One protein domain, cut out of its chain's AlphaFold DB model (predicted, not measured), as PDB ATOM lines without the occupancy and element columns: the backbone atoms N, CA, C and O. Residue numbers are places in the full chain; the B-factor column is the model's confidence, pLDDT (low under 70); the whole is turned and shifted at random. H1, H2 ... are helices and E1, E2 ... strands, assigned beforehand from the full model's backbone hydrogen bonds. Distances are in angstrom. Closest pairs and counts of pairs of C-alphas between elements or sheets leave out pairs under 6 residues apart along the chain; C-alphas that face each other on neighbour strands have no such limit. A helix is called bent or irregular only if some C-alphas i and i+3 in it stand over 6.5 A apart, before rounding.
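This is residues 75 to 222 of the 469 residues of the protein "Putative methyltransferase C26A3.06" of Auxenochlorella protothecoides (UniProt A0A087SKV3). A twisted sheet of four strands has two helices, H2 and H3, packed over one face, while two further helices, H4 and H5, make a small corner piece by the end of strand E3. A long stretch without a named element, residues 173 to 198, joins the sheet to that piece. The printed part has 148 residues, with nine named elements in the order E1 H1 H2 E2 H3 E3 E4 H4 H5; the sheet runs E1 E2 E4 E3 and is mixed, and the class is mixed, helices and strands. The whole is compact, with a radius of gyration of the C-alphas of 15.6 A and spans of 43 by 38 by 22 A.

Find C-alpha 86 at (35.131, -5.418, 34.185), where E1, residues 86 to 92, begins and runs 17.5 A. Next come H1, residues 95 to 100, and H2, residues 104 to 118, 20.7 A long. E2, residues 119 to 129, is 19.7 A long and bends by 119 degrees at residue 122. H3, residues 134 to 145, runs 16.4 A, E3, residues 149 to 156, 21.8 A, and E4, residues 165 to 172, 23.4 A. H4 is residues 199 to 204; H5, residues 210 to 222, runs 19.3 A to C-alpha 222 at (48.632, 19.615, 11.245), and is irregular, with C-alphas 211 and 214 7.4 A apart.

Look first at E1 and E2, parallel, with N 126 and O 89 3.0 A apart. E2 and E4 are antiparallel, with N 170 and O 125 at 2.8 A. E4 and E3 form an antiparallel hairpin, with N 154 and O 167 at 2.8 A. E1, H1, H2 and E2 make a strand-helix-strand unit, two parallel neighbour strands with helices between; E2, H3 and E3 make a split one, with E4 between its strands; both crossovers are right-handed. H2 and H3 lie on the same face, making two layers, helices over a sheet: H2 is slantwise to the strands at a height over the sheet of 12.0 A, H3 along them at 8.3 A. H3 touches H2 with residues 139 to 144 alone, the closest C-alphas, of Arg 109 and Ala 143, being 4.9 A apart. H1 only grazes the sheet with residues 95 to 97, and H1 and H2 touch only at the corner, closest at the C-alphas of Leu 98 and Pro 104, 5.8 A. H4 only grazes the sheet with residues 199 to 202. H5 is not on the sheet and touches H4 with residues 216 to 220 alone, closest at the C-alphas of Leu 200 and Arg 216, 6.5 A. In H2, H3 and H4 every O i to N i+4 pair is within hydrogen-bond range; H5 has 7 of 9, H1 0 of 2 but 3 of 3 O i to N i+3 pairs.

The C-alphas farthest apart, of Pro 102 and Ser 210, are 45.3 A apart. The printed part has no cut, and the link from E4 to H4 is long. Look for pLDDT under 70 at residue 132 and residues 176 to 194, 203 to 209 and 211 to 212; the mean of the printed part is 83.2.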
ATOM      1  N   PHE A  75      49.825  -1.473  40.391       91.56
ATOM      2  CA  PHE A  75      49.494  -2.250  39.195       91.56
ATOM      3  C   PHE A  75      50.703  -2.964  38.556       91.56
ATOM      4  O   PHE A  75      50.513  -3.924  37.807       91.56
ATOM      5  N   GLY A  76      51.943  -2.570  38.878       90.06
ATOM      6  CA  GLY A  76      53.152  -3.344  38.567       90.06
ATOM      7  C   GLY A  76      53.280  -4.593  39.447       90.06
ATOM      8  O   GLY A  76      53.789  -5.627  39.008       90.06
ATOM      9  N   GLN A  77      52.703  -4.543  40.651       90.56
ATOM     10  CA  GLN A  77      52.438  -5.695  41.516       90.56
ATOM     11  C   GLN A  77      51.075  -6.359  41.224       90.56
ATOM     12  O   GLN A  77      50.560  -7.106  42.062       90.56
ATOM     13  N   GLY A  78      50.548  -6.182  40.006       88.56
ATOM     14  CA  GLY A  78      49.339  -6.833  39.502       88.56
ATOM     15  C   GLY A  78      48.030  -6.165  39.924       88.56
ATOM     16  O   GLY A  78      48.021  -5.120  40.567       88.56
ATOM     17  N   LEU A  79      46.903  -6.769  39.540       92.88
ATOM     18  CA  LEU A  79      45.569  -6.208  39.794       92.88
ATOM     19  C   LEU A  79      44.749  -7.122  40.727       92.88
ATOM     20  O   LEU A  79      44.452  -8.254  40.342       92.88
ATOM     21  N   PRO A  80      44.329  -6.659  41.924       92.12
ATOM     22  CA  PRO A  80      43.537  -7.437  42.884       92.12
ATOM     23  C   PRO A  80      42.045  -7.461  42.499       92.12
ATOM     24  O   PRO A  80      41.168  -7.151  43.302       92.12
ATOM     25  N   LEU A  81      41.752  -7.782  41.237       91.44
ATOM     26  CA  LEU A  81      40.421  -7.692  40.639       91.44
ATOM     27  C   LEU A  81      39.881  -9.083  40.280       91.44
ATOM     28  O   LEU A  81      40.626 -10.001  39.930       91.44
ATOM     29  N   ARG A  82      38.559  -9.254  40.385       92.62
ATOM     30  CA  ARG A  82      37.891 -10.529  40.098       92.62
ATOM     31  C   ARG A  82      37.992 -10.858  38.605       92.62
ATOM     32  O   ARG A  82      37.918  -9.979  37.754       92.62
ATOM     33  N   ARG A  83      38.143 -12.147  38.280       94.38
ATOM     34  CA  ARG A  83      38.189 -12.614  36.886       94.38
ATOM     35  C   ARG A  83      36.848 -12.343  36.194       94.38
ATOM     36  O   ARG A  83      35.819 -12.714  36.754       94.38
ATOM     37  N   ALA A  84      36.892 -11.762  34.993       92.62
ATOM     38  CA  ALA A  84      35.743 -11.372  34.174       92.62
ATOM     39  C   ALA A  84      34.668 -10.614  34.979       92.62
ATOM     40  O   ALA A  84      33.549 -11.094  35.141       92.62
ATOM     41  N   SER A  85      35.039  -9.451  35.522       91.19
ATOM     42  CA  SER A  85      34.115  -8.540  36.217       91.19
ATOM     43  C   SER A  85      34.140  -7.099  35.700       91.19
ATOM     44  O   SER A  85      33.378  -6.280  36.203       91.19
ATOM     45  N   LEU A  86      35.033  -6.759  34.765       92.19
ATOM     46  CA  LEU A  86      35.131  -5.418  34.185       92.19
ATOM     47  C   LEU A  86      34.589  -5.397  32.753       92.19
ATOM     48  O   LEU A  86      35.146  -6.063  31.877       92.19
ATOM     49  N   GLN A  87      33.600  -4.540  32.485       91.88
ATOM     50  CA  GLN A  87      33.175  -4.224  31.111       91.88
ATOM     51  C   GLN A  87      34.164  -3.266  30.414       91.88
ATOM     52  O   GLN A  87      34.148  -3.126  29.188       91.88
ATOM     53  N   GLY A  88      35.071  -2.642  31.174       93.44
ATOM     54  CA  GLY A  88      36.216  -1.913  30.639       93.44
ATOM     55  C   GLY A  88      37.141  -1.326  31.707       93.44
ATOM     56  O   GLY A  88      36.877  -1.426  32.905       93.44
ATOM     57  N   ALA A  89      38.238  -0.705  31.272       96.12
ATOM     58  CA  ALA A  89      39.153   0.020  32.156       96.12
ATOM     59  C   ALA A  89      39.794   1.236  31.467       96.12
ATOM     60  O   ALA A  89      39.945   1.269  30.246       96.12
ATOM     61  N   ILE A  90      40.216   2.219  32.253       96.88
ATOM     62  CA  ILE A  90      41.004   3.365  31.803       96.88
ATOM     63  C   ILE A  90      42.291   3.509  32.621       96.88
ATOM     64  O   ILE A  90      42.481   2.867  33.653       96.88
ATOM     65  N   SER A  91      43.191   4.351  32.129       97.75
ATOM     66  CA  SER A  91      44.294   4.940  32.888       97.75
ATOM     67  C   SER A  91      44.653   6.267  32.239       97.75
ATOM     68  O   SER A  91      44.640   6.369  31.005       97.75
ATOM     69  N   VAL A  92      44.995   7.274  33.038       97.25
ATOM     70  CA  VAL A  92      45.430   8.581  32.538       97.25
ATOM     71  C   VAL A  92      46.775   8.936  33.155       97.25
ATOM     72  O   VAL A  92      46.874   9.202  34.344       97.25
ATOM     73  N   SER A  93      47.822   8.963  32.329       95.44
ATOM     74  CA  SER A  93      49.188   9.328  32.726       95.44
ATOM     75  C   SER A  93      49.798   8.467  33.848       95.44
ATOM     76  O   SER A  93      50.641   8.966  34.595       95.44
ATOM     77  N   ALA A  94      49.443   7.176  33.953       96.12
ATOM     78  CA  ALA A  94      50.017   6.276  34.967       96.12
ATOM     79  C   ALA A  94      50.799   5.065  34.419       96.12
ATOM     80  O   ALA A  94      51.840   4.725  34.981       96.12
ATOM     81  N   LEU A  95      50.370   4.418  33.325       95.00
ATOM     82  CA  LEU A  95      50.974   3.146  32.877       95.00
ATOM     83  C   LEU A  95      52.486   3.201  32.585       95.00
ATOM     84  O   LEU A  95      53.146   2.165  32.647       95.00
ATOM     85  N   GLN A  96      53.058   4.373  32.291       93.56
ATOM     86  CA  GLN A  96      54.504   4.497  32.079       93.56
ATOM     87  C   GLN A  96      55.338   4.142  33.325       93.56
ATOM     88  O   GLN A  96      56.486   3.733  33.178       93.56
ATOM     89  N   TRP A  97      54.765   4.196  34.535       93.94
ATOM     90  CA  TRP A  97      55.442   3.760  35.763       93.94
ATOM     91  C   TRP A  97      55.760   2.253  35.786       93.94
ATOM     92  O   TRP A  97      56.660   1.845  36.517       93.94
ATOM     93  N   LEU A  98      55.141   1.431  34.923       93.94
ATOM     94  CA  LEU A  98      55.559   0.035  34.703       93.94
ATOM     95  C   LEU A  98      57.024  -0.084  34.236       93.94
ATOM     96  O   LEU A  98      57.653  -1.111  34.475       93.94
ATOM     97  N   PHE A  99      57.574   0.958  33.602       91.69
ATOM     98  CA  PHE A  99      58.973   1.013  33.162       91.69
ATOM     99  C   PHE A  99      59.946   1.515  34.239       91.69
ATOM    100  O   PHE A  99      61.152   1.435  34.038       91.69
ATOM    101  N   ALA A 100      59.443   1.978  35.389       90.44
ATOM    102  CA  ALA A 100      60.250   2.312  36.567       90.44
ATOM    103  C   ALA A 100      60.384   1.134  37.559       90.44
ATOM    104  O   ALA A 100      61.048   1.262  38.587       90.44
ATOM    105  N   ALA A 101      59.746  -0.008  37.278       88.88
ATOM    106  CA  ALA A 101      59.884  -1.221  38.079       88.88
ATOM    107  C   ALA A 101      61.283  -1.858  37.903       88.88
ATOM    108  O   ALA A 101      61.849  -1.755  36.816       88.88
ATOM    109  N   PRO A 102      61.817  -2.600  38.899       90.12
ATOM    110  CA  PRO A 102      63.109  -3.295  38.771       90.12
ATOM    111  C   PRO A 102      63.170  -4.350  37.653       90.12
ATOM    112  O   PRO A 102      64.246  -4.671  37.166       90.12
ATOM    113  N   ASP A 103      62.017  -4.887  37.244       93.56
ATOM    114  CA  ASP A 103      61.861  -5.747  36.065       93.56
ATOM    115  C   ASP A 103      60.632  -5.271  35.262       93.56
ATOM    116  O   ASP A 103      59.509  -5.745  35.490       93.56
ATOM    117  N   PRO A 104      60.811  -4.318  34.325       92.62
ATOM    118  CA  PRO A 104      59.730  -3.802  33.488       92.62
ATOM    119  C   PRO A 104      59.065  -4.876  32.625       92.62
ATOM    120  O   PRO A 104      57.867  -4.808  32.346       92.62
ATOM    121  N   ALA A 105      59.820  -5.892  32.201       92.75
ATOM    122  CA  ALA A 105      59.317  -6.946  31.329       92.75
ATOM    123  C   ALA A 105      58.348  -7.873  32.080       92.75
ATOM    124  O   ALA A 105      57.310  -8.263  31.544       92.75
ATOM    125  N   ARG A 106      58.637  -8.206  33.342       94.75
ATOM    126  CA  ARG A 106      57.726  -8.945  34.226       94.75
ATOM    127  C   ARG A 106      56.573  -8.079  34.716       94.75
ATOM    128  O   ARG A 106      55.452  -8.579  34.721       94.75
ATOM    129  N   ALA A 107      56.813  -6.813  35.067       95.25
ATOM    130  CA  ALA A 107      55.762  -5.890  35.496       95.25
ATOM    131  C   ALA A 107      54.701  -5.693  34.398       95.25
ATOM    132  O   ALA A 107      53.516  -5.909  34.640       95.25
ATOM    133  N   THR A 108      55.119  -5.386  33.163       95.75
ATOM    134  CA  THR A 108      54.201  -5.229  32.017       95.75
ATOM    135  C   THR A 108      53.469  -6.527  31.665       95.75
ATOM    136  O   THR A 108      52.246  -6.506  31.528       95.75
ATOM    137  N   ARG A 109      54.164  -7.675  31.570       96.19
ATOM    138  CA  ARG A 109      53.510  -8.979  31.327       96.19
ATOM    139  C   ARG A 109      52.482  -9.318  32.407       96.19
ATOM    140  O   ARG A 109      51.384  -9.757  32.072       96.19
ATOM    141  N   ARG A 110      52.809  -9.101  33.687       97.38
ATOM    142  CA  ARG A 110      51.888  -9.374  34.796       97.38
ATOM    143  C   ARG A 110      50.675  -8.450  34.759       97.38
ATOM    144  O   ARG A 110      49.557  -8.947  34.841       97.38
ATOM    145  N   PHE A 111      50.888  -7.146  34.582       98.00
ATOM    146  CA  PHE A 111      49.812  -6.168  34.440       98.00
ATOM    147  C   PHE A 111      48.803  -6.594  33.365       98.00
ATOM    148  O   PHE A 111      47.605  -6.652  33.634       98.00
ATOM    149  N   PHE A 112      49.276  -6.963  32.169       98.06
ATOM    150  CA  PHE A 112      48.385  -7.390  31.089       98.06
ATOM    151  C   PHE A 112      47.730  -8.755  31.334       98.06
ATOM    152  O   PHE A 112      46.588  -8.942  30.922       98.06
ATOM    153  N   ALA A 113      48.386  -9.683  32.037       97.88
ATOM    154  CA  ALA A 113      47.799 -10.977  32.382       97.88
ATOM    155  C   ALA A 113      46.657 -10.830  33.403       97.88
ATOM    156  O   ALA A 113      45.583 -11.409  33.215       97.88
ATOM    157  N   ASP A 114      46.863 -10.010  34.438       98.00
ATOM    158  CA  ASP A 114      45.855  -9.719  35.458       98.00
ATOM    159  C   ASP A 114      44.708  -8.868  34.859       98.00
ATOM    160  O   ASP A 114      43.534  -9.142  35.112       98.00
ATOM    161  N   LEU A 115      45.015  -7.914  33.966       97.81
ATOM    162  CA  LEU A 115      44.020  -7.151  33.197       97.81
ATOM    163  C   LEU A 115      43.186  -8.048  32.270       97.81
ATOM    164  O   LEU A 115      41.960  -7.947  32.265       97.81
ATOM    165  N   HIS A 116      43.820  -8.934  31.495       97.06
ATOM    166  CA  HIS A 116      43.118  -9.901  30.647       97.06
ATOM    167  C   HIS A 116      42.225 -10.822  31.483       97.06
ATOM    168  O   HIS A 116      41.108 -11.137  31.073       97.06
ATOM    169  N   ALA A 117      42.681 -11.232  32.670       96.62
ATOM    170  CA  ALA A 117      41.862 -12.011  33.584       96.62
ATOM    171  C   ALA A 117      40.635 -11.222  34.077       96.62
ATOM    172  O   ALA A 117      39.550 -11.803  34.111       96.62
ATOM    173  N   ALA A 118      40.789  -9.939  34.431       96.38
ATOM    174  CA  ALA A 118      39.736  -9.093  35.006       96.38
ATOM    175  C   ALA A 118      38.697  -8.572  33.992       96.38
ATOM    176  O   ALA A 118      37.509  -8.511  34.311       96.38
ATOM    177  N   LEU A 119      39.123  -8.229  32.772       95.12
ATOM    178  CA  LEU A 119      38.237  -7.838  31.669       95.12
ATOM    179  C   LEU A 119      37.306  -8.986  31.263       95.12
ATOM    180  O   LEU A 119      37.732 -10.137  31.184       95.12
ATOM    181  N   GLU A 120      36.050  -8.681  30.948       93.44
ATOM    182  CA  GLU A 120      35.131  -9.623  30.299       93.44
ATOM    183  C   GLU A 120      35.524  -9.904  28.830       93.44
ATOM    184  O   GLU A 120      36.263  -9.129  28.215       93.44
ATOM    185  N   PRO A 121      35.059 -11.012  28.223       90.56
ATOM    186  CA  PRO A 121      35.171 -11.218  26.779       90.56
ATOM    187  C   PRO A 121      34.556 -10.036  26.005       90.56
ATOM    188  O   PRO A 121      33.463  -9.583  26.326       90.56
ATOM    189  N   GLY A 122      35.269  -9.499  25.013       87.31
ATOM    190  CA  GLY A 122      34.852  -8.320  24.241       87.31
ATOM    191  C   GLY A 122      35.125  -6.966  24.916       87.31
ATOM    192  O   GLY A 122      35.141  -5.939  24.226       87.31
ATOM    193  N   ALA A 123      35.393  -6.944  26.228       89.94
ATOM    194  CA  ALA A 123      35.664  -5.723  26.982       89.94
ATOM    195  C   ALA A 123      36.959  -5.028  26.529       89.94
ATOM    196  O   ALA A 123      37.915  -5.650  26.043       89.94
ATOM    197  N   ARG A 124      36.979  -3.701  26.683       91.81
ATOM    198  CA  ARG A 124      38.020  -2.814  26.143       91.81
ATOM    199  C   ARG A 124      38.644  -1.976  27.248       91.81
ATOM    200  O   ARG A 124      37.954  -1.560  28.175       91.81
ATOM    201  N   ALA A 125      39.930  -1.678  27.121       95.31
ATOM    202  CA  ALA A 125      40.599  -0.721  27.986       95.31
ATOM    203  C   ALA A 125      41.446   0.274  27.190       95.31
ATOM    204  O   ALA A 125      41.957  -0.056  26.118       95.31
ATOM    205  N   ALA A 126      41.564   1.500  27.698       95.19
ATOM    206  CA  ALA A 126      42.280   2.584  27.033       95.19
ATOM    207  C   ALA A 126      43.151   3.356  28.025       95.19
ATOM    208  O   ALA A 126      42.670   3.920  29.006       95.19
ATOM    209  N   PHE A 127      44.448   3.388  27.748       96.88
ATOM    210  CA  PHE A 127      45.456   3.930  28.642       96.88
ATOM    211  C   PHE A 127      46.142   5.105  27.963       96.88
ATOM    212  O   PHE A 127      46.856   4.910  26.983       96.88
ATOM    213  N   GLN A 128      45.940   6.322  28.462       95.50
ATOM    214  CA  GLN A 128      46.768   7.456  28.069       95.50
ATOM    215  C   GLN A 128      48.077   7.385  28.856       95.50
ATOM    216  O   GLN A 128      48.059   7.298  30.081       95.50
ATOM    217  N   LEU A 129      49.211   7.425  28.163       94.00
ATOM    218  CA  LEU A 129      50.538   7.329  28.770       94.00
ATOM    219  C   LEU A 129      51.572   8.184  28.025       94.00
ATOM    220  O   LEU A 129      51.270   8.791  26.994       94.00
ATOM    221  N   TYR A 130      52.793   8.224  28.552       88.62
ATOM    222  CA  TYR A 130      53.949   8.844  27.906       88.62
ATOM    223  C   TYR A 130      55.134   7.878  27.961       88.62
ATOM    224  O   TYR A 130      55.686   7.641  29.031       88.62
ATOM    225  N   LEU A 131      55.508   7.306  26.814       83.50
ATOM    226  CA  LEU A 131      56.699   6.461  26.679       83.50
ATOM    227  C   LEU A 131      57.817   7.227  25.956       83.50
ATOM    228  O   LEU A 131      57.507   8.032  25.072       83.50
ATOM    229  N   PRO A 132      59.095   6.982  26.298       59.78
ATOM    230  CA  PRO A 132      60.221   7.725  25.740       59.78
ATOM    231  C   PRO A 132      60.612   7.299  24.318       59.78
ATOM    232  O   PRO A 132      61.407   8.004  23.702       59.78
ATOM    233  N   GLY A 133      60.071   6.201  23.770       72.75
ATOM    234  CA  GLY A 133      60.499   5.722  22.458       72.75
ATOM    235  C   GLY A 133      59.709   4.584  21.800       72.75
ATOM    236  O   GLY A 133      58.660   4.095  22.240       72.75
ATOM    237  N   ASP A 134      60.257   4.190  20.651       77.44
ATOM    238  CA  ASP A 134      59.783   3.108  19.787       77.44
ATOM    239  C   ASP A 134      60.015   1.721  20.422       77.44
ATOM    240  O   ASP A 134      59.267   0.780  20.168       77.44
ATOM    241  N   VAL A 135      61.030   1.580  21.282       84.69
ATOM    242  CA  VAL A 135      61.407   0.304  21.917       84.69
ATOM    243  C   VAL A 135      60.409  -0.075  23.012       84.69
ATOM    244  O   VAL A 135      59.934  -1.212  23.059       84.69
ATOM    245  N   GLU A 136      60.037   0.887  23.851       85.00
ATOM    246  CA  GLU A 136      59.130   0.740  24.987       85.00
ATOM    247  C   GLU A 136      57.695   0.519  24.506       85.00
ATOM    248  O   GLU A 136      56.998  -0.361  25.009       85.00
ATOM    249  N   SER A 137      57.265   1.254  23.476       86.31
ATOM    250  CA  SER A 137      55.951   1.056  22.847       86.31
ATOM    251  C   SER A 137      55.837  -0.326  22.185       86.31
ATOM    252  O   SER A 137      54.841  -1.020  22.398       86.31
ATOM    253  N   ARG A 138      56.884  -0.803  21.489       88.75
ATOM    254  CA  ARG A 138      56.969  -2.197  20.997       88.75
ATOM    255  C   ARG A 138      56.952  -3.216  22.137       88.75
ATOM    256  O   ARG A 138      56.295  -4.249  22.015       88.75
ATOM    257  N   ALA A 139      57.662  -2.960  23.235       89.81
ATOM    258  CA  ALA A 139      57.684  -3.850  24.395       89.81
ATOM    259  C   ALA A 139      56.299  -3.964  25.051       89.81
ATOM    260  O   ALA A 139      55.848  -5.077  25.314       89.81
ATOM    261  N   LEU A 140      55.598  -2.840  25.224       91.62
ATOM    262  CA  LEU A 140      54.256  -2.793  25.801       91.62
ATOM    263  C   LEU A 140      53.221  -3.503  24.907       91.62
ATOM    264  O   LEU A 140      52.417  -4.289  25.408       91.62
ATOM    265  N   LEU A 141      53.292  -3.305  23.584       91.81
ATOM    266  CA  LEU A 141      52.467  -4.029  22.607       91.81
ATOM    267  C   LEU A 141      52.706  -5.547  22.652       91.81
ATOM    268  O   LEU A 141      51.745  -6.313  22.706       91.81
ATOM    269  N   ARG A 142      53.973  -5.993  22.681       93.44
ATOM    270  CA  ARG A 142      54.319  -7.422  22.802       93.44
ATOM    271  C   ARG A 142      53.839  -8.020  24.124       93.44
ATOM    272  O   ARG A 142      53.311  -9.128  24.121       93.44
ATOM    273  N   ALA A 143      53.985  -7.295  25.235       95.19
ATOM    274  CA  ALA A 143      53.515  -7.743  26.542       95.19
ATOM    275  C   ALA A 143      51.991  -7.955  26.541       95.19
ATOM    276  O   ALA A 143      51.536  -9.031  26.924       95.19
ATOM    277  N   ALA A 144      51.213  -7.002  26.016       95.06
ATOM    278  CA  ALA A 144      49.766  -7.155  25.870       95.06
ATOM    279  C   ALA A 144      49.393  -8.350  24.970       95.06
ATOM    280  O   ALA A 144      48.643  -9.232  25.398       95.06
ATOM    281  N   ALA A 145      49.985  -8.440  23.774       92.44
ATOM    282  CA  ALA A 145      49.737  -9.531  22.829       92.44
ATOM    283  C   ALA A 145      50.040 -10.916  23.431       92.44
ATOM    284  O   ALA A 145      49.248 -11.843  23.267       92.44
ATOM    285  N   SER A 146      51.124 -11.043  24.209       95.00
ATOM    286  CA  SER A 146      51.516 -12.300  24.871       95.00
ATOM    287  C   SER A 146      50.506 -12.823  25.904       95.00
ATOM    288  O   SER A 146      50.587 -13.978  26.310       95.00
ATOM    289  N   THR A 147      49.534 -11.997  26.307       95.38
ATOM    290  CA  THR A 147      48.483 -12.350  27.282       95.38
ATOM    291  C   THR A 147      47.113 -12.599  26.644       95.38
ATOM    292  O   THR A 147      46.151 -12.876  27.354       95.38
ATOM    293  N   GLY A 148      47.010 -12.526  25.310       91.69
ATOM    294  CA  GLY A 148      45.750 -12.707  24.578       91.69
ATOM    295  C   GLY A 148      44.914 -11.433  24.406       91.69
ATOM    296  O   GLY A 148      43.754 -11.515  24.006       91.69
ATOM    297  N   LEU A 149      45.479 -10.252  24.683       92.94
ATOM    298  CA  LEU A 149      44.852  -8.965  24.373       92.94
ATOM    299  C   LEU A 149      45.245  -8.511  22.961       92.94
ATOM    300  O   LEU A 149      46.433  -8.373  22.666       92.94
ATOM    301  N   ARG A 150      44.266  -8.180  22.104       91.12
ATOM    302  CA  ARG A 150      44.557  -7.404  20.885       91.12
ATOM    303  C   ARG A 150      44.843  -5.967  21.310       91.12
ATOM    304  O   ARG A 150      44.023  -5.357  21.997       91.12
ATOM    305  N   ALA A 151      45.999  -5.444  20.918       90.81
ATOM    306  CA  ALA A 151      46.518  -4.156  21.364       90.81
ATOM    307  C   ALA A 151      46.880  -3.259  20.174       90.81
ATOM    308  O   ALA A 151      47.377  -3.732  19.154       90.81
ATOM    309  N   THR A 152      46.646  -1.955  20.304       87.50
ATOM    310  CA  THR A 152      47.007  -0.955  19.293       87.50
ATOM    311  C   THR A 152      47.497   0.307  19.986       87.50
ATOM    312  O   THR A 152      46.843   0.818  20.899       87.50
ATOM    313  N   TYR A 153      48.664   0.790  19.567       87.75
ATOM    314  CA  TYR A 153      49.242   2.032  20.061       87.75
ATOM    315  C   TYR A 153      48.829   3.173  19.130       87.75
ATOM    316  O   TYR A 153      48.913   3.058  17.906       87.75
ATOM    317  N   PHE A 154      48.362   4.261  19.722       86.50
ATOM    318  CA  PHE A 154      47.835   5.425  19.035       86.50
ATOM    319  C   PHE A 154      48.605   6.677  19.431       86.50
ATOM    320  O   PHE A 154      48.982   6.851  20.593       86.50
ATOM    321  N   VAL A 155      48.774   7.582  18.473       84.69
ATOM    322  CA  VAL A 155      49.279   8.933  18.716       84.69
ATOM    323  C   VAL A 155      48.254   9.947  18.217       84.69
ATOM    324  O   VAL A 155      47.971  10.020  17.019       84.69
ATOM    325  N   ASP A 156      47.749  10.773  19.128       84.31
ATOM    326  CA  ASP A 156      47.024  11.986  18.768       84.31
ATOM    327  C   ASP A 156      47.995  13.162  18.626       84.31
ATOM    328  O   ASP A 156      48.989  13.236  19.351       84.31
ATOM    329  N   PHE A 157      47.735  14.046  17.658       80.94
ATOM    330  CA  PHE A 157      48.643  15.122  17.222       80.94
ATOM    331  C   PHE A 157      50.123  14.682  17.097       80.94
ATOM    332  O   PHE A 157      50.980  15.197  17.815       80.94
ATOM    333  N   PRO A 158      50.455  13.744  16.183       76.38
ATOM    334  CA  PRO A 158      51.764  13.080  16.136       76.38
ATOM    335  C   PRO A 158      52.998  13.963  15.942       76.38
ATOM    336  O   PRO A 158      54.111  13.561  16.294       76.38
ATOM    337  N   HIS A 159      52.802  15.154  15.400       78.19
ATOM    338  CA  HIS A 159      53.839  16.131  15.102       78.19
ATOM    339  C   HIS A 159      54.425  16.752  16.391       78.19
ATOM    340  O   HIS A 159      53.822  16.622  17.460       78.19
ATOM    341  N   PRO A 160      55.566  17.465  16.328       74.50
ATOM    342  CA  PRO A 160      56.184  18.113  17.495       74.50
ATOM    343  C   PRO A 160      55.338  19.271  18.069       74.50
ATOM    344  O   PRO A 160      55.600  20.443  17.817       74.50
ATOM    345  N   THR A 161      54.292  18.946  18.835       78.19
ATOM    346  CA  THR A 161      53.347  19.910  19.425       78.19
ATOM    347  C   THR A 161      53.003  19.538  20.876       78.19
ATOM    348  O   THR A 161      52.943  18.349  21.195       78.19
ATOM    349  N   PRO A 162      52.678  20.503  21.764       80.56
ATOM    350  CA  PRO A 162      52.203  20.203  23.126       80.56
ATOM    351  C   PRO A 162      50.893  19.391  23.171       80.56
ATOM    352  O   PRO A 162      50.586  18.727  24.166       80.56
ATOM    353  N   ALA A 163      50.128  19.420  22.075       84.00
ATOM    354  CA  ALA A 163      48.909  18.638  21.896       84.00
ATOM    355  C   ALA A 163      49.173  17.134  21.696       84.00
ATOM    356  O   ALA A 163      48.232  16.356  21.804       84.00
ATOM    357  N   LYS A 164      50.425  16.711  21.454       85.94
ATOM    358  CA  LYS A 164      50.778  15.303  21.246       85.94
ATOM    359  C   LYS A 164      50.443  14.444  22.466       85.94
ATOM    360  O   LYS A 164      50.854  14.778  23.583       85.94
ATOM    361  N   LYS A 165      49.708  13.347  22.278       88.38
ATOM    362  CA  LYS A 165      49.309  12.403  23.343       88.38
ATOM    363  C   LYS A 165      49.384  10.969  22.825       88.38
ATOM    364  O   LYS A 165      49.041  10.717  21.674       88.38
ATOM    365  N   TYR A 166      49.814  10.036  23.672       89.94
ATOM    366  CA  TYR A 166      49.884   8.614  23.334       89.94
ATOM    367  C   TYR A 166      48.802   7.832  24.071       89.94
ATOM    368  O   TYR A 166      48.572   8.073  25.261       89.94
ATOM    369  N   TYR A 167      48.184   6.876  23.381       91.94
ATOM    370  CA  TYR A 167      47.165   5.993  23.940       91.94
ATOM    371  C   TYR A 167      47.455   4.539  23.559       91.94
ATOM    372  O   TYR A 167      47.565   4.225  22.377       91.94
ATOM    373  N   LEU A 168      47.533   3.632  24.532       93.12
ATOM    374  CA  LEU A 168      47.419   2.199  24.268       93.12
ATOM    375  C   LEU A 168      45.955   1.793  24.447       93.12
ATOM    376  O   LEU A 168      45.430   1.850  25.557       93.12
ATOM    377  N   CYS A 169      45.318   1.336  23.375       92.62
ATOM    378  CA  CYS A 169      43.997   0.719  23.442       92.62
ATOM    379  C   CYS A 169      44.145  -0.801  23.343       92.62
ATOM    380  O   CYS A 169      44.859  -1.305  22.473       92.62
ATOM    381  N   VAL A 170      43.454  -1.535  24.211       93.31
ATOM    382  CA  VAL A 170      43.425  -3.002  24.220       93.31
ATOM    383  C   VAL A 170      41.990  -3.526  24.249       93.31
ATOM    384  O   VAL A 170      41.088  -2.885  24.791       93.31
ATOM    385  N   ARG A 171      41.769  -4.714  23.683       91.00
ATOM    386  CA  ARG A 171      40.512  -5.469  23.781       91.00
ATOM    387  C   ARG A 171      40.821  -6.928  24.100       91.00
ATOM    388  O   ARG A 171      41.705  -7.519  23.479       91.00
ATOM    389  N   ARG A 172      40.063  -7.512  25.028       92.00
ATOM    390  CA  ARG A 172      40.002  -8.965  25.209       92.00
ATOM    391  C   ARG A 172      39.072  -9.536  24.143       92.00
ATOM    392  O   ARG A 172      37.932  -9.095  24.042       92.00
ATOM    393  N   ASP A 173      39.534 -10.493  23.344       85.94
ATOM    394  CA  ASP A 173      38.674 -11.108  22.327       85.94
ATOM    395  C   ASP A 173      37.534 -11.913  22.965       85.94
ATOM    396  O   ASP A 173      37.744 -12.708  23.886       85.94
ATOM    397  N   ASP A 174      36.322 -11.733  22.440       81.62
ATOM    398  CA  ASP A 174      35.213 -12.645  22.690       81.62
ATOM    399  C   ASP A 174      35.293 -13.819  21.709       81.62
ATOM    400  O   ASP A 174      35.035 -13.680  20.518       81.62
ATOM    401  N   ARG A 175      35.657 -15.001  22.217       72.12
ATOM    402  CA  ARG A 175      35.767 -16.223  21.404       72.12
ATOM    403  C   ARG A 175      34.404 -16.841  21.065       72.12
ATOM    404  O   ARG A 175      34.357 -17.744  20.236       72.12
ATOM    405  N   THR A 176      33.319 -16.384  21.696       69.56
ATOM    406  CA  THR A 176      31.943 -16.830  21.410       69.56
ATOM    407  C   THR A 176      31.300 -16.022  20.281       69.56
ATOM    408  O   THR A 176      30.420 -16.521  19.580       69.56
ATOM    409  N   ARG A 177      31.778 -14.792  20.053       63.41
ATOM    410  CA  ARG A 177      31.222 -13.838  19.095       63.41
ATOM    411  C   ARG A 177      32.190 -13.614  17.937       63.41
ATOM    412  O   ARG A 177      33.236 -12.994  18.098       63.41
ATOM    413  N   ARG A 178      31.815 -14.062  16.733       53.62
ATOM    414  CA  ARG A 178      32.495 -13.667  15.485       53.62
ATOM    415  C   ARG A 178      32.229 -12.185  15.189       53.62
ATOM    416  O   ARG A 178      31.394 -11.857  14.350       53.62
ATOM    417  N   GLU A 179      32.926 -11.291  15.886       53.69
ATOM    418  CA  GLU A 179      33.095  -9.914  15.413       53.69
ATOM    419  C   GLU A 179      33.909  -9.934  14.104       53.69
ATOM    420  O   GLU A 179      34.787 -10.790  13.950       53.69
ATOM    421  N   PRO A 180      33.637  -9.029  13.144       53.12
ATOM    422  CA  PRO A 180      34.461  -8.912  11.949       53.12
ATOM    423  C   PRO A 180      35.907  -8.590  12.338       53.12
ATOM    424  O   PRO A 180      36.167  -7.858  13.299       53.12
ATOM    425  N   SER A 181      36.860  -9.119  11.571       49.41
ATOM    426  CA  SER A 181      38.277  -8.813  11.735       49.41
ATOM    427  C   SER A 181      38.554  -7.370  11.323       49.41
ATOM    428  O   SER A 181      38.981  -7.095  10.206       49.41
ATOM    429  N   HIS A 182      38.336  -6.429  12.242       55.38
ATOM    430  CA  HIS A 182      39.016  -5.147  12.162       55.38
ATOM    431  C   HIS A 182      40.513  -5.410  12.326       55.38
ATOM    432  O   HIS A 182      40.995  -5.758  13.416       55.38
ATOM    433  N   ASP A 183      41.226  -5.280  11.216       55.34
ATOM    434  CA  ASP A 183      42.672  -5.146  11.206       55.34
ATOM    435  C   ASP A 183      43.083  -3.911  12.018       55.34
ATOM    436  O   ASP A 183      42.309  -2.949  12.133       55.34
ATOM    437  N   PRO A 184      44.271  -3.925  12.646       62.44
ATOM    438  CA  PRO A 184      44.780  -2.726  13.289       62.44
ATOM    439  C   PRO A 184      44.900  -1.612  12.235       62.44
ATOM    440  O   PRO A 184      45.392  -1.878  11.136       62.44
ATOM    441  N   PRO A 185      44.475  -0.371  12.541       65.38
ATOM    442  CA  PRO A 185      44.672   0.754  11.631       65.38
ATOM    443  C   PRO A 185      46.162   0.876  11.276       65.38
ATOM    444  O   PRO A 185      47.008   0.646  12.149       65.38
ATOM    445  N   PRO A 186      46.502   1.216  10.020       66.88
ATOM    446  CA  PRO A 186      47.888   1.238   9.584       66.88
ATOM    447  C   PRO A 186      48.707   2.227  10.417       66.88
ATOM    448  O   PRO A 186      48.220   3.271  10.862       66.88
ATOM    449  N   CYS A 187      49.979   1.888  10.628       69.19
ATOM    450  CA  CYS A 187      50.916   2.801  11.269       69.19
ATOM    451  C   CYS A 187      51.023   4.070  10.417       69.19
ATOM    452  O   CYS A 187      51.199   3.994   9.202       69.19
ATOM    453  N   CYS A 188      50.898   5.239  11.039       69.12
ATOM    454  CA  CYS A 188      50.998   6.493  10.307       69.12
ATOM    455  C   CYS A 188      52.486   6.833  10.119       69.12
ATOM    456  O   CYS A 188      53.182   7.005  11.119       69.12
ATOM    457  N   PRO A 189      53.003   6.990   8.888       66.06
ATOM    458  CA  PRO A 189      54.420   7.308   8.672       66.06
ATOM    459  C   PRO A 189      54.777   8.745   9.096       66.06
ATOM    460  O   PRO A 189      55.941   9.044   9.344       66.06
ATOM    461  N   LEU A 190      53.777   9.625   9.260       66.69
ATOM    462  CA  LEU A 190      53.929  10.939   9.904       66.69
ATOM    463  C   LEU A 190      53.799  10.872  11.440       66.69
ATOM    464  O   LEU A 190      53.907  11.903  12.107       66.69
ATOM    465  N   ALA A 191      53.560   9.686  12.014       63.66
ATOM    466  CA  ALA A 191      53.560   9.461  13.450       63.66
ATOM    467  C   ALA A 191      54.897   8.941  13.964       63.66
ATOM    468  O   ALA A 191      55.573   8.125  13.344       63.66
ATOM    469  N   TRP A 192      55.234   9.422  15.158       65.69
ATOM    470  CA  TRP A 192      56.315   8.909  15.984       65.69
ATOM    471  C   TRP A 192      55.752   8.602  17.385       65.69
ATOM    472  O   TRP A 192      55.099   9.496  17.944       65.69
ATOM    473  N   PRO A 193      55.986   7.415  17.975       66.62
ATOM    474  CA  PRO A 193      56.751   6.298  17.415       66.62
ATOM    475  C   PRO A 193      56.099   5.729  16.148       66.62
ATOM    476  O   PRO A 193      54.883   5.817  15.976       66.62
ATOM    477  N   HIS A 194      56.908   5.159  15.258       69.88
ATOM    478  CA  HIS A 194      56.459   4.664  13.947       69.88
ATOM    479  C   HIS A 194      55.618   3.379  14.045       69.88
ATOM    480  O   HIS A 194      55.093   2.892  13.050       69.88
ATOM    481  N   THR A 195      55.464   2.836  15.252       70.44
ATOM    482  CA  THR A 195      54.548   1.741  15.605       70.44
ATOM    483  C   THR A 195      53.129   2.193  15.930       70.44
ATOM    484  O   THR A 195      52.293   1.366  16.300       70.44
ATOM    485  N   ALA A 196      52.850   3.494  15.838       74.69
ATOM    486  CA  ALA A 196      51.550   4.054  16.148       74.69
ATOM    487  C   ALA A 196      50.687   4.284  14.904       74.69
ATOM    488  O   ALA A 196      51.125   4.890  13.922       74.69
ATOM    489  N   ALA A 197      49.406   3.942  15.001       80.69
ATOM    490  CA  ALA A 197      48.394   4.586  14.173       80.69
ATOM    491  C   ALA A 197      48.153   6.017  14.688       80.69
ATOM    492  O   ALA A 197      48.178   6.263  15.897       80.69
ATOM    493  N   CYS A 198      47.885   6.978  13.804       77.00
ATOM    494  CA  CYS A 198      47.392   8.284  14.248       77.00
ATOM    495  C   CYS A 198      45.859   8.279  14.347       77.00
ATOM    496  O   CYS A 198      45.188   7.549  13.612       77.00
ATOM    497  N   THR A 199      45.289   9.128  15.209       71.56
ATOM    498  CA  THR A 199      43.825   9.244  15.378       71.56
ATOM    499  C   THR A 199      43.102   9.483  14.048       71.56
ATOM    500  O   THR A 199      42.011   8.967  13.841       71.56
ATOM    501  N   LEU A 200      43.729  10.221  13.120       71.44
ATOM    502  CA  LEU A 200      43.186  10.511  11.791       71.44
ATOM    503  C   LEU A 200      43.131   9.274  10.879       71.44
ATOM    504  O   LEU A 200      42.141   9.085  10.182       71.44
ATOM    505  N   SER A 201      44.166   8.431  10.895       71.19
ATOM    506  CA  SER A 201      44.213   7.204  10.087       71.19
ATOM    507  C   SER A 201      43.196   6.168  10.576       71.19
ATOM    508  O   SER A 201      42.573   5.485   9.770       71.19
ATOM    509  N   TRP A 202      42.942   6.121  11.886       72.50
ATOM    510  CA  TRP A 202      41.852   5.326  12.454       72.50
ATOM    511  C   TRP A 202      40.467   5.917  12.154       72.50
ATOM    512  O   TRP A 202      39.563   5.187  11.755       72.50
ATOM    513  N   ALA A 203      40.315   7.240  12.270       66.38
ATOM    514  CA  ALA A 203      39.083   7.958  11.940       66.38
ATOM    515  C   ALA A 203      38.669   7.834  10.463       66.38
ATOM    516  O   ALA A 203      37.493   7.987  10.156       66.38
ATOM    517  N   ALA A 204      39.610   7.583   9.548       62.91
ATOM    518  CA  ALA A 204      39.308   7.380   8.132       62.91
ATOM    519  C   ALA A 204      38.520   6.080   7.872       62.91
ATOM    520  O   ALA A 204      37.718   6.035   6.946       62.91
ATOM    521  N   GLY A 205      38.713   5.049   8.701       56.84
ATOM    522  CA  GLY A 205      38.017   3.760   8.603       56.84
ATOM    523  C   GLY A 205      36.845   3.596   9.577       56.84
ATOM    524  O   GLY A 205      36.473   2.462   9.876       56.84
ATOM    525  N   GLN A 206      36.319   4.686  10.149       59.66
ATOM    526  CA  GLN A 206      35.280   4.649  11.184       59.66
ATOM    527  C   GLN A 206      34.270   5.789  11.024       59.66
ATOM    528  O   GLN A 206      34.637   6.936  10.771       59.66
ATOM    529  N   GLY A 207      32.990   5.489  11.263       54.31
ATOM    530  CA  GLY A 207      31.925   6.488  11.348       54.31
ATOM    531  C   GLY A 207      32.046   7.335  12.617       54.31
ATOM    532  O   GLY A 207      31.339   7.101  13.590       54.31
ATOM    533  N   LEU A 208      32.949   8.317  12.628       57.75
ATOM    534  CA  LEU A 208      32.977   9.349  13.665       57.75
ATOM    535  C   LEU A 208      32.005  10.471  13.284       57.75
ATOM    536  O   LEU A 208      32.168  11.091  12.235       57.75
ATOM    537  N   GLY A 209      31.009  10.728  14.134       60.31
ATOM    538  CA  GLY A 209      30.076  11.842  13.947       60.31
ATOM    539  C   GLY A 209      30.618  13.204  14.409       60.31
ATOM    540  O   GLY A 209      31.768  13.336  14.840       60.31
ATOM    541  N   SER A 210      29.740  14.206  14.319       70.50
ATOM    542  CA  SER A 210      30.016  15.654  14.334       70.50
ATOM    543  C   SER A 210      30.948  16.164  15.431       70.50
ATOM    544  O   SER A 210      31.770  17.044  15.186       70.50
ATOM    545  N   ASP A 211      30.849  15.623  16.641       63.38
ATOM    546  CA  ASP A 211      31.510  16.169  17.835       63.38
ATOM    547  C   ASP A 211      33.046  16.128  17.733       63.38
ATOM    548  O   ASP A 211      33.757  16.842  18.440       63.38
ATOM    549  N   LEU A 212      33.570  15.295  16.827       68.12
ATOM    550  CA  LEU A 212      34.997  15.145  16.560       68.12
ATOM    551  C   LEU A 212      35.462  15.904  15.305       68.12
ATOM    552  O   LEU A 212      36.655  15.876  15.001       68.12
ATOM    553  N   ASP A 213      34.591  16.628  14.592       73.38
ATOM    554  CA  ASP A 213      34.943  17.273  13.318       73.38
ATOM    555  C   ASP A 213      35.942  18.417  13.445       73.38
ATOM    556  O   ASP A 213      36.844  18.546  12.609       73.38
ATOM    557  N   GLN A 214      35.863  19.212  14.513       76.81
ATOM    558  CA  GLN A 214      36.855  20.255  14.773       76.81
ATOM    559  C   GLN A 214      38.242  19.638  15.036       76.81
ATOM    560  O   GLN A 214      39.249  20.109  14.501       76.81
ATOM    561  N   ALA A 215      38.294  18.539  15.798       72.81
ATOM    562  CA  ALA A 215      39.526  17.800  16.066       72.81
ATOM    563  C   ALA A 215      40.071  17.134  14.790       72.81
ATOM    564  O   ALA A 215      41.250  17.300  14.478       72.81
ATOM    565  N   ARG A 216      39.210  16.473  14.003       75.31
ATOM    566  CA  ARG A 216      39.515  15.856  12.699       75.31
ATOM    567  C   ARG A 216      40.085  16.877  11.711       75.31
ATOM    568  O   ARG A 216      41.116  16.622  11.090       75.31
ATOM    569  N   THR A 217      39.468  18.053  11.617       80.06
ATOM    570  CA  THR A 217      39.895  19.156  10.741       80.06
ATOM    571  C   THR A 217      41.236  19.740  11.179       80.06
ATOM    572  O   THR A 217      42.159  19.842  10.368       80.06
ATOM    573  N   ARG A 218      41.403  20.043  12.475       82.69
ATOM    574  CA  ARG A 218      42.683  20.511  13.027       82.69
ATOM    575  C   ARG A 218      43.792  19.482  12.797       82.69
ATOM    576  O   ARG A 218      44.878  19.843  12.353       82.69
ATOM    577  N   LEU A 219      43.522  18.206  13.064       77.31
ATOM    578  CA  LEU A 219      44.496  17.127  12.927       77.31
ATOM    579  C   LEU A 219      44.907  16.911  11.461       77.31
ATOM    580  O   LEU A 219      46.095  16.725  11.206       77.31
ATOM    581  N   ARG A 220      43.978  17.013  10.496       79.44
ATOM    582  CA  ARG A 220      44.288  17.057   9.050       79.44
ATOM    583  C   ARG A 220      45.221  18.225   8.706       79.44
ATOM    584  O   ARG A 220      46.250  18.012   8.071       79.44
ATOM    585  N   ALA A 221      44.914  19.435   9.179       78.31
ATOM    586  CA  ALA A 221      45.720  20.630   8.915       78.31
ATOM    587  C   ALA A 221      47.135  20.571   9.533       78.31
ATOM    588  O   ALA A 221      48.079  21.120   8.963       78.31
ATOM    589  N   GLU A 222      47.307  19.897  10.675       79.44
ATOM    590  CA  GLU A 222      48.632  19.615  11.245       79.44
ATOM    591  C   GLU A 222      49.411  18.588  10.395       79.44
ATOM    592  O   GLU A 222      50.574  18.837  10.082       79.44
TER     593      GLU A 222